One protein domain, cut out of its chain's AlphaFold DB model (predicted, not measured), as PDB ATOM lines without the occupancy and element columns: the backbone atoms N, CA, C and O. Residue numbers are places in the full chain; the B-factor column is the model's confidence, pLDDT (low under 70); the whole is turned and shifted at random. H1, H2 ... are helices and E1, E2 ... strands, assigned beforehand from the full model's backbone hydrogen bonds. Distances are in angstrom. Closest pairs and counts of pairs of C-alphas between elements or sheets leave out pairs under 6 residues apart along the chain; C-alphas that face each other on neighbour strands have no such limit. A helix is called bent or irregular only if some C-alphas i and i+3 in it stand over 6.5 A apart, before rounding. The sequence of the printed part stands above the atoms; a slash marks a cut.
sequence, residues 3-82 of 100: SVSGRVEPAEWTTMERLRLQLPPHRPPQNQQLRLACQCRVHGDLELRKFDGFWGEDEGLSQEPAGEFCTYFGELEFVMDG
ATOM      1  N   SER A   3       9.758 -17.543  46.665       95.31
ATOM      2  CA  SER A   3       9.166 -17.594  48.000       95.31
ATOM      3  C   SER A   3      10.271 -17.833  49.024       95.31
ATOM      4  O   SER A   3      11.185 -18.627  48.788       95.31
ATOM      5  N   VAL A   4      10.201 -17.111  50.140       95.62
ATOM      6  CA  VAL A   4      11.208 -17.140  51.202       95.62
ATOM      7  C   VAL A   4      10.540 -17.578  52.495       95.62
ATOM      8  O   VAL A   4       9.650 -16.894  52.995       95.62
ATOM      9  N   SER A   5      10.995 -18.698  53.046       95.12
ATOM     10  CA  SER A   5      10.624 -19.164  54.382       95.12
ATOM     11  C   SER A   5      11.822 -18.987  55.309       95.12
ATOM     12  O   SER A   5      12.782 -19.751  55.262       95.12
ATOM     13  N   GLY A   6      11.796 -17.933  56.123       93.25
ATOM     14  CA  GLY A   6      12.899 -17.576  57.013       93.25
ATOM     15  C   GLY A   6      13.011 -16.070  57.217       93.25
ATOM     16  O   GLY A   6      12.214 -15.291  56.692       93.25
ATOM     17  N   ARG A   7      14.003 -15.648  58.004       95.19
ATOM     18  CA  ARG A   7      14.242 -14.226  58.274       95.19
ATOM     19  C   ARG A   7      15.149 -13.633  57.199       95.19
ATOM     20  O   ARG A   7      16.282 -14.072  57.026       95.19
ATOM     21  N   VAL A   8      14.673 -12.571  56.559       96.56
ATOM     22  CA  VAL A   8      15.468 -11.721  55.669       96.56
ATOM     23  C   VAL A   8      15.312 -10.261  56.058       96.56
ATOM     24  O   VAL A   8      14.299  -9.866  56.635       96.56
ATOM     25  N   GLU A   9      16.315  -9.454  55.734       96.38
ATOM     26  CA  GLU A   9      16.264  -8.007  55.899       96.38
ATOM     27  C   GLU A   9      16.293  -7.306  54.537       96.38
ATOM     28  O   GLU A   9      17.189  -7.577  53.737       96.38
ATOM     29  N   PRO A  10      15.362  -6.379  54.262       95.94
ATOM     30  CA  PRO A  10      14.202  -6.014  55.081       95.94
ATOM     31  C   PRO A  10      13.148  -7.137  55.147       95.94
ATOM     32  O   PRO A  10      12.988  -7.906  54.197       95.94
ATOM     33  N   ALA A  11      12.423  -7.223  56.270       94.44
ATOM     34  CA  ALA A  11      11.384  -8.240  56.474       94.44
ATOM     35  C   ALA A  11      10.204  -8.060  55.504       94.44
ATOM     36  O   ALA A  11       9.695  -9.036  54.962       94.44
ATOM     37  N   GLU A  12       9.854  -6.807  55.222       95.38
ATOM     38  CA  GLU A  12       8.789  -6.405  54.302       95.38
ATOM     39  C   GLU A  12       9.347  -5.942  52.951       95.38
ATOM     40  O   GLU A  12      10.538  -5.639  52.818       95.38
ATOM     41  N   TRP A  13       8.471  -5.821  51.952       96.69
ATOM     42  CA  TRP A  13       8.846  -5.272  50.651       96.69
ATOM     43  C   TRP A  13       9.317  -3.824  50.735       96.69
ATOM     44  O   TRP A  13       8.643  -2.946  51.282       96.69
ATOM     45  N   THR A  14      10.431  -3.545  50.062       96.38
ATOM     46  CA  THR A  14      10.819  -2.162  49.771       96.38
ATOM     47  C   THR A  14       9.849  -1.526  48.771       96.38
ATOM     48  O   THR A  14       9.128  -2.206  48.038       96.38
ATOM     49  N   THR A  15       9.850  -0.194  48.678       96.06
ATOM     50  CA  THR A  15       9.045   0.526  47.677       96.06
ATOM     51  C   THR A  15       9.356   0.073  46.246       96.06
ATOM     52  O   THR A  15       8.434  -0.105  45.449       96.06
ATOM     53  N   MET A  16      10.634  -0.154  45.930       94.69
ATOM     54  CA  MET A  16      11.066  -0.604  44.602       94.69
ATOM     55  C   MET A  16      10.645  -2.047  44.322       94.69
ATOM     56  O   MET A  16      10.183  -2.352  43.224       94.69
ATOM     57  N   GLU A  17      10.757  -2.921  45.323       96.38
ATOM     58  CA  GLU A  17      10.313  -4.313  45.232       96.38
ATOM     59  C   GLU A  17       8.806  -4.396  44.978       96.38
ATOM     60  O   GLU A  17       8.373  -5.043  44.022       96.38
ATOM     61  N   ARG A  18       8.017  -3.644  45.752       95.31
ATOM     62  CA  ARG A  18       6.565  -3.555  45.578       95.31
ATOM     63  C   ARG A  18       6.187  -3.084  44.173       95.31
ATOM     64  O   ARG A  18       5.294  -3.666  43.568       95.31
ATOM     65  N   LEU A  19       6.860  -2.058  43.645       94.56
ATOM     66  CA  LEU A  19       6.607  -1.571  42.286       94.56
ATOM     67  C   LEU A  19       6.914  -2.655  41.243       94.56
ATOM     68  O   LEU A  19       6.095  -2.922  40.367       94.56
ATOM     69  N   ARG A  20       8.072  -3.319  41.347       94.81
ATOM     70  CA  ARG A  20       8.492  -4.330  40.367       94.81
ATOM     71  C   ARG A  20       7.593  -5.568  40.365       94.81
ATOM     72  O   ARG A  20       7.361  -6.113  39.286       94.81
ATOM     73  N   LEU A  21       7.091  -5.989  41.528       94.94
ATOM     74  CA  LEU A  21       6.176  -7.130  41.677       94.94
ATOM     75  C   LEU A  21       4.733  -6.820  41.246       94.94
ATOM     76  O   LEU A  21       3.931  -7.744  41.117       94.94
ATOM     77  N   GLN A  22       4.385  -5.550  41.018       94.00
ATOM     78  CA  GLN A  22       3.110  -5.150  40.404       94.00
ATOM     79  C   GLN A  22       3.183  -5.068  38.874       94.00
ATOM     80  O   GLN A  22       2.147  -5.012  38.212       94.00
ATOM     81  N   LEU A  23       4.391  -5.041  38.306       93.06
ATOM     82  CA  LEU A  23       4.595  -5.031  36.864       93.06
ATOM     83  C   LEU A  23       4.628  -6.465  36.318       93.06
ATOM     84  O   LEU A  23       5.215  -7.344  36.963       93.06
ATOM     85  N   PRO A  24       4.092  -6.698  35.101       91.44
ATOM     86  CA  PRO A  24       4.228  -7.979  34.423       91.44
ATOM     87  C   PRO A  24       5.681  -8.503  34.440       91.44
ATOM     88  O   PRO A  24       6.636  -7.715  34.401       91.44
ATOM     89  N   PRO A  25       5.882  -9.827  34.523       92.25
ATOM     90  CA  PRO A  25       4.861 -10.881  34.495       92.25
ATOM     91  C   PRO A  25       4.150 -11.142  35.838       92.25
ATOM     92  O   PRO A  25       3.165 -11.870  35.866       92.25
ATOM     93  N   HIS A  26       4.575 -10.518  36.940       92.06
ATOM     94  CA  HIS A  26       3.979 -10.743  38.260       92.06
ATOM     95  C   HIS A  26       2.630 -10.030  38.423       92.06
ATOM     96  O   HIS A  26       2.440  -8.916  37.927       92.06
ATOM     97  N   ARG A  27       1.687 -10.664  39.136       86.75
ATOM     98  CA  ARG A  27       0.361 -10.101  39.437       86.75
ATOM     99  C   ARG A  27      -0.142 -10.541  40.819       86.75
ATOM    100  O   ARG A  27       0.210 -11.630  41.274       86.75
ATOM    101  N   PRO A  28      -0.969  -9.725  41.495       89.19
ATOM    102  CA  PRO A  28      -1.743 -10.181  42.644       89.19
ATOM    103  C   PRO A  28      -2.804 -11.220  42.238       89.19
ATOM    104  O   PRO A  28      -3.340 -11.112  41.133       89.19
ATOM    105  N   PRO A  29      -3.186 -12.146  43.136       88.75
ATOM    106  CA  PRO A  29      -2.676 -12.326  44.503       88.75
ATOM    107  C   PRO A  29      -1.353 -13.105  44.605       88.75
ATOM    108  O   PRO A  29      -0.697 -13.028  45.641       88.75
ATOM    109  N   GLN A  30      -0.937 -13.822  43.557       86.69
ATOM    110  CA  GLN A  30       0.212 -14.734  43.584       86.69
ATOM    111  C   GLN A  30       1.519 -14.044  43.980       86.69
ATOM    112  O   GLN A  30       2.352 -14.639  44.654       86.69
ATOM    113  N   ASN A  31       1.704 -12.777  43.606       91.44
ATOM    114  CA  ASN A  31       2.916 -12.040  43.937       91.44
ATOM    115  C   ASN A  31       3.128 -11.811  45.444       91.44
ATOM    116  O   ASN A  31       4.263 -11.557  45.823       91.44
ATOM    117  N   GLN A  32       2.097 -11.914  46.294       91.38
ATOM    118  CA  GLN A  32       2.161 -11.580  47.729       91.38
ATOM    119  C   GLN A  32       3.133 -12.456  48.526       91.38
ATOM    120  O   GLN A  32       3.697 -12.003  49.515       91.38
ATOM    121  N   GLN A  33       3.358 -13.690  48.079       90.12
ATOM    122  CA  GLN A  33       4.297 -14.625  48.708       90.12
ATOM    123  C   GLN A  33       5.725 -14.533  48.144       90.12
ATOM    124  O   GLN A  33       6.593 -15.309  48.544       90.12
ATOM    125  N   LEU A  34       5.968 -13.639  47.180       94.75
ATOM    126  CA  LEU A  34       7.232 -13.550  46.458       94.75
ATOM    127  C   LEU A  34       8.130 -12.441  47.008       94.75
ATOM    128  O   LEU A  34       7.679 -11.369  47.404       94.75
ATOM    129  N   ARG A  35       9.435 -12.682  46.951       96.38
ATOM    130  CA  ARG A  35      10.500 -11.708  47.185       96.38
ATOM    131  C   ARG A  35      11.404 -11.606  45.966       96.38
ATOM    132  O   ARG A  35      11.617 -12.576  45.224       96.38
ATOM    133  N   LEU A  36      11.983 -10.428  45.768       95.81
ATOM    134  CA  LEU A  36      13.113 -10.254  44.862       95.81
ATOM    135  C   LEU A  36      14.394 -10.596  45.621       95.81
ATOM    136  O   LEU A  36      14.798  -9.870  46.527       95.81
ATOM    137  N   ALA A  37      15.052 -11.690  45.232       94.38
ATOM    138  CA  ALA A  37      16.246 -12.189  45.919       94.38
ATOM    139  C   ALA A  37      17.348 -11.121  46.051       94.38
ATOM    140  O   ALA A  37      17.956 -10.990  47.106       94.38
ATOM    141  N   CYS A  38      17.535 -10.283  45.026       93.88
ATOM    142  CA  CYS A  38      18.520  -9.197  45.042       93.88
ATOM    143  C   CYS A  38      18.239  -8.086  46.072       93.88
ATOM    144  O   CYS A  38      19.111  -7.257  46.315       93.88
ATOM    145  N   GLN A  39      17.036  -8.038  46.650       96.00
ATOM    146  CA  GLN A  39      16.638  -7.060  47.667       96.00
ATOM    147  C   GLN A  39      16.725  -7.623  49.095       96.00
ATOM    148  O   GLN A  39      16.524  -6.872  50.045       96.00
ATOM    149  N   CYS A  40      17.008  -8.919  49.262       95.81
ATOM    150  CA  CYS A  40      17.013  -9.594  50.557       95.81
ATOM    151  C   CYS A  40      18.444  -9.806  51.062       95.81
ATOM    152  O   CYS A  40      19.287 -10.361  50.360       95.81
ATOM    153  N   ARG A  41      18.710  -9.423  52.312       96.50
ATOM    154  CA  ARG A  41      19.909  -9.810  53.065       96.50
ATOM    155  C   ARG A  41      19.579 -10.965  53.997       96.50
ATOM    156  O   ARG A  41      18.551 -10.944  54.675       96.50
ATOM    157  N   VAL A  42      20.461 -11.956  54.026       96.81
ATOM    158  CA  VAL A  42      20.293 -13.205  54.771       96.81
ATOM    159  C   VAL A  42      21.294 -13.232  55.919       96.81
ATOM    160  O   VAL A  42      22.481 -13.013  55.696       96.81
ATOM    161  N   HIS A  43      20.809 -13.493  57.133       94.44
ATOM    162  CA  HIS A  43      21.626 -13.518  58.359       94.44
ATOM    163  C   HIS A  43      21.674 -14.894  59.034       94.44
ATOM    164  O   HIS A  43      22.258 -15.040  60.104       94.44
ATOM    165  N   GLY A  44      21.033 -15.896  58.442       94.31
ATOM    166  CA  GLY A  44      20.964 -17.256  58.960       94.31
ATOM    167  C   GLY A  44      20.320 -18.181  57.939       94.31
ATOM    168  O   GLY A  44      20.118 -17.792  56.788       94.31
ATOM    169  N   ASP A  45      19.979 -19.386  58.368       96.38
ATOM    170  CA  ASP A  45      19.407 -20.385  57.474       96.38
ATOM    171  C   ASP A  45      17.982 -20.011  57.051       96.38
ATOM    172  O   ASP A  45      17.183 -19.485  57.834       96.38
ATOM    173  N   LEU A  46      17.665 -20.287  55.789       95.94
ATOM    174  CA  LEU A  46      16.334 -20.103  55.229       95.94
ATOM    175  C   LEU A  46      16.066 -21.120  54.123       95.94
ATOM    176  O   LEU A  46      16.986 -21.688  53.537       95.94
ATOM    177  N   GLU A  47      14.790 -21.322  53.828       95.31
ATOM    178  CA  GLU A  47      14.341 -22.152  52.718       95.31
ATOM    179  C   GLU A  47      13.810 -21.249  51.597       95.31
ATOM    180  O   GLU A  47      12.978 -20.365  51.825       95.31
ATOM    181  N   LEU A  48      14.308 -21.468  50.377       93.94
ATOM    182  CA  LEU A  48      13.860 -20.770  49.174       93.94
ATOM    183  C   LEU A  48      13.112 -21.729  48.263       93.94
ATOM    184  O   LEU A  48      13.549 -22.856  48.038       93.94
ATOM    185  N   ARG A  49      12.027 -21.240  47.665       93.44
ATOM    186  CA  ARG A  49      11.337 -21.930  46.574       93.44
ATOM    187  C   ARG A  49      11.345 -21.047  45.339       93.44
ATOM    188  O   ARG A  49      10.835 -19.922  45.366       93.44
ATOM    189  N   LYS A  50      11.943 -21.560  44.265       91.62
ATOM    190  CA  LYS A  50      11.835 -20.984  42.926       91.62
ATOM    191  C   LYS A  50      10.651 -21.641  42.221       91.62
ATOM    192  O   LYS A  50      10.525 -22.864  42.213       91.62
ATOM    193  N   PHE A  51       9.782 -20.807  41.675       91.94
ATOM    194  CA  PHE A  51       8.685 -21.258  40.836       91.94
ATOM    195  C   PHE A  51       9.096 -21.269  39.357       91.94
ATOM    196  O   PHE A  51      10.163 -20.764  38.983       91.94
ATOM    197  N   ASP A  52       8.248 -21.874  38.542       91.31
ATOM    198  CA  ASP A  52       8.322 -21.916  37.091       91.31
ATOM    199  C   ASP A  52       8.194 -20.519  36.472       91.31
ATOM    200  O   ASP A  52       7.925 -19.511  37.135       91.31
ATOM    201  N   GLY A  53       8.430 -20.461  35.166       88.50
ATOM    202  CA  GLY A  53       8.588 -19.207  34.451       88.50
ATOM    203  C   GLY A  53      10.003 -18.655  34.604       88.50
ATOM    204  O   GLY A  53      10.775 -19.010  35.503       88.50
ATOM    205  N   PHE A  54      10.378 -17.781  33.676       88.56
ATOM    206  CA  PHE A  54      11.738 -17.246  33.626       88.56
ATOM    207  C   PHE A  54      12.073 -16.426  34.885       88.56
ATOM    208  O   PHE A  54      13.204 -16.420  35.370       88.56
ATOM    209  N   TRP A  55      11.069 -15.762  35.451       89.81
ATOM    210  CA  TRP A  55      11.153 -14.926  36.637       89.81
ATOM    211  C   TRP A  55      10.469 -15.540  37.862       89.81
ATOM    212  O   TRP A  55      10.352 -14.834  38.867       89.81
ATOM    213  N   GLY A  56      10.056 -16.808  37.858       89.75
ATOM    214  CA  GLY A  56       9.297 -17.386  38.973       89.75
ATOM    215  C   GLY A  56       7.888 -16.796  39.097       89.75
ATOM    216  O   GLY A  56       7.449 -16.493  40.207       89.75
ATOM    217  N   GLU A  57       7.258 -16.475  37.966       90.38
ATOM    218  CA  GLU A  57       5.913 -15.905  37.861       90.38
ATOM    219  C   GLU A  57       4.787 -16.943  37.813       90.38
ATOM    220  O   GLU A  57       3.644 -16.577  38.094       90.38
ATOM    221  N   ASP A  58       5.101 -18.193  37.478       90.38
ATOM    222  CA  ASP A  58       4.117 -19.267  37.370       90.38
ATOM    223  C   ASP A  58       3.926 -19.976  38.725       90.38
ATOM    224  O   ASP A  58       4.652 -19.733  39.687       90.38
ATOM    225  N   GLU A  59       2.909 -20.834  38.841       84.38
ATOM    226  CA  GLU A  59       2.550 -21.482  40.117       84.38
ATOM    227  C   GLU A  59       3.297 -22.802  40.373       84.38
ATOM    228  O   GLU A  59       3.384 -23.255  41.517       84.38
ATOM    229  N   GLY A  60       3.839 -23.433  39.327       85.38
ATOM    230  CA  GLY A  60       4.582 -24.686  39.449       85.38
ATOM    231  C   GLY A  60       5.934 -24.477  40.129       85.38
ATOM    232  O   GLY A  60       6.551 -23.426  39.989       85.38
ATOM    233  N   LEU A  61       6.398 -25.441  40.927       83.81
ATOM    234  CA  LEU A  61       7.762 -25.401  41.462       83.81
ATOM    235  C   LEU A  61       8.727 -25.761  40.342       83.81
ATOM    236  O   LEU A  61       8.574 -26.829  39.750       83.81
ATOM    237  N   SER A  62       9.745 -24.926  40.120       80.75
ATOM    238  CA  SER A  62      10.736 -25.227  39.095       80.75
ATOM    239  C   SER A  62      11.520 -26.462  39.498       80.75
ATOM    240  O   SER A  62      12.335 -26.423  40.423       80.75
ATOM    241  N   GLN A  63      11.236 -27.564  38.815       74.81
ATOM    242  CA  GLN A  63      12.010 -28.784  38.906       74.81
ATOM    243  C   GLN A  63      13.141 -28.667  37.898       74.81
ATOM    244  O   GLN A  63      12.936 -28.832  36.697       74.81
ATOM    245  N   GLU A  64      14.343 -28.381  38.388       67.69
ATOM    246  CA  GLU A  64      15.524 -28.679  37.592       67.69
ATOM    247  C   GLU A  64      15.556 -30.206  37.420       67.69
ATOM    248  O   GLU A  64      15.361 -30.932  38.408       67.69
ATOM    249  N   PRO A  65      15.719 -30.727  36.192       62.84
ATOM    250  CA  PRO A  65      15.855 -32.162  36.008       62.84
ATOM    251  C   PRO A  65      16.999 -32.650  36.901       62.84
ATOM    252  O   PRO A  65      18.000 -31.958  37.060       62.84
ATOM    253  N   ALA A  66      16.886 -33.859  37.455       58.91
ATOM    254  CA  ALA A  66      17.966 -34.514  38.203       58.91
ATOM    255  C   ALA A  66      19.168 -34.900  37.304       58.91
ATOM    256  O   ALA A  66      19.838 -35.902  37.540       58.91
ATOM    257  N   GLY A  67      19.381 -34.146  36.225       58.88
ATOM    258  CA  GLY A  67      20.489 -34.239  35.302       58.88
ATOM    259  C   GLY A  67      21.597 -33.289  35.731       58.88
ATOM    260  O   GLY A  67      21.347 -32.169  36.165       58.88
ATOM    261  N   GLU A  68      22.809 -33.812  35.628       56.91
ATOM    262  CA  GLU A  68      24.109 -33.153  35.680       56.91
ATOM    263  C   GLU A  68      24.045 -31.632  35.448       56.91
ATOM    264  O   GLU A  68      23.510 -31.180  34.435       56.91
ATOM    265  N   PHE A  69      24.574 -30.850  36.399       54.91
ATOM    266  CA  PHE A  69      24.734 -29.399  36.274       54.91
ATOM    267  C   PHE A  69      25.496 -29.085  34.979       54.91
ATOM    268  O   PHE A  69      26.724 -29.093  34.952       54.91
ATOM    269  N   CYS A  70      24.768 -28.817  33.900       52.56
ATOM    270  CA  CYS A  70      25.357 -28.371  32.654       52.56
ATOM    271  C   CYS A  70      25.441 -26.854  32.729       52.56
ATOM    272  O   CYS A  70      24.430 -26.150  32.790       52.56
ATOM    273  N   THR A  71      26.663 -26.349  32.783       67.12
ATOM    274  CA  THR A  71      26.908 -24.919  32.665       67.12
ATOM    275  C   THR A  71      26.455 -24.442  31.283       67.12
ATOM    276  O   THR A  71      26.275 -25.241  30.363       67.12
ATOM    277  N   TYR A  72      26.265 -23.135  31.093       65.25
ATOM    278  CA  TYR A  72      25.722 -22.597  29.835       65.25
ATOM    279  C   TYR A  72      26.543 -23.005  28.590       65.25
ATOM    280  O   TYR A  72      26.002 -23.075  27.486       65.25
ATOM    281  N   PHE A  73      27.831 -23.326  28.770       69.75
ATOM    282  CA  PHE A  73      28.714 -23.868  27.732       69.75
ATOM    283  C   PHE A  73      29.240 -25.288  28.025       69.75
ATOM    284  O   PHE A  73      30.115 -25.773  27.308       69.75
ATOM    285  N   GLY A  74      28.743 -25.962  29.063       75.94
ATOM    286  CA  GLY A  74      29.275 -27.240  29.542       75.94
ATOM    287  C   GLY A  74      30.782 -27.176  29.827       75.94
ATOM    288  O   GLY A  74      31.303 -26.202  30.375       75.94
ATOM    289  N   GLU A  75      31.511 -28.190  29.363       68.00
ATOM    290  CA  GLU A  75      32.979 -28.277  29.446       68.00
ATOM    291  C   GLU A  75      33.719 -27.034  28.904       68.00
ATOM    292  O   GLU A  75      34.846 -26.748  29.309       68.00
ATOM    293  N   LEU A  76      33.103 -26.258  27.998       69.56
ATOM    294  CA  LEU A  76      33.729 -25.060  27.431       69.56
ATOM    295  C   LEU A  76      33.851 -23.904  28.437       69.56
ATOM    296  O   LEU A  76      34.680 -23.016  28.227       69.56
ATOM    297  N   GLU A  77      33.059 -23.887  29.515       72.38
ATOM    298  CA  GLU A  77      33.124 -22.811  30.513       72.38
ATOM    299  C   GLU A  77      34.493 -22.792  31.225       72.38
ATOM    300  O   GLU A  77      35.091 -21.728  31.393       72.38
ATOM    301  N   PHE A  78      35.073 -23.970  31.499       64.94
ATOM    302  CA  PHE A  78      36.417 -24.112  32.082       64.94
ATOM    303  C   PHE A  78      37.545 -23.635  31.152       64.94
ATOM    304  O   PHE A  78      38.623 -23.248  31.611       64.94
ATOM    305  N   VAL A  79      37.315 -23.649  29.834       72.69
ATOM    306  CA  VAL A  79      38.272 -23.140  28.840       72.69
ATOM    307  C   VAL A  79      38.256 -21.610  28.809       72.69
ATOM    308  O   VAL A  79      39.314 -20.990  28.682       72.69
ATOM    309  N   MET A  80      37.076 -20.997  28.948       66.31
ATOM    310  CA  MET A  80      36.896 -19.542  28.899       66.31
ATOM    311  C   MET A  80      37.381 -18.815  30.160       66.31
ATOM    312  O   MET A  80      37.861 -17.689  30.044       66.31
ATOM    313  N   ASP A  81      37.334 -19.454  31.333       65.06
ATOM    314  CA  ASP A  81      37.860 -18.895  32.593       65.06
ATOM    315  C   ASP A  81      39.404 -18.779  32.607       65.06
ATOM    316  O   ASP A  81      40.003 -18.216  33.518       65.06
ATOM    317  N   GLY A  82      40.100 -19.319  31.595       60.66
ATOM    318  CA  GLY A  82      41.568 -19.287  31.517       60.66
ATOM    319  C   GLY A  82      42.276 -20.143  32.582       60.66
ATOM    320  O   GLY A  82      43.502 -20.276  32.552       60.66
TER     321      GLY A  82
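This is residues 3 to 82 of the 100 residues of the protein "Hypothetical protein" of Alexandrium catenella (UniProt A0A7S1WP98). With little regular structure, the model is a small body of loops round a two-stranded ribbon, E1 and E2, with H1 and H2 to one side and a tail, residues 65 to 82, sticking out and holding H3. The printed part has 80 residues, 24 of them in E1, H1, H2, E2 and H3, in that order; the class is mixed and the sheet, E1 - E2, antiparallel. The whole is loose, with a radius of gyration of the C-alphas of 15.8 A, spanning 42 by 28 by 22 A.

E1, residues 3 to 5, is antiparallel to its neighbour E2, residues 47 to 50, at 170 degrees; N 3 and O 49, 2.9 A apart, are within hydrogen-bond range. H1, residues 15 to 22, is close but not clearly touching H2, residues 30 to 33; their closest C-alphas, of Leu 21 and Asn 31, are 6.3 A apart. H3, residues 76 to 80, is apart from E1, H1 and H2. Every O i to N i+4 pair is within range in H1 and H3; H2 is too short for one.

E1, 6.7 A, begins at C-alpha 3 (9.166, -17.594, 48.000). H1 measures 11.0 A; H2 is only just irregular, C-alphas 30 and 33 being 6.6 A apart. E2 measures 10.2 A; H3, 6.5 A, ends at C-alpha 80 (36.896, -19.542, 28.899).

The C-alphas farthest apart, of Pro 29 and Gly 82, are 46.6 A apart. The printed part has no cut; the links H2 to E2 and E2 to H3 are long. pLDDT is under 70 in 16 residues, among them 64 to 73.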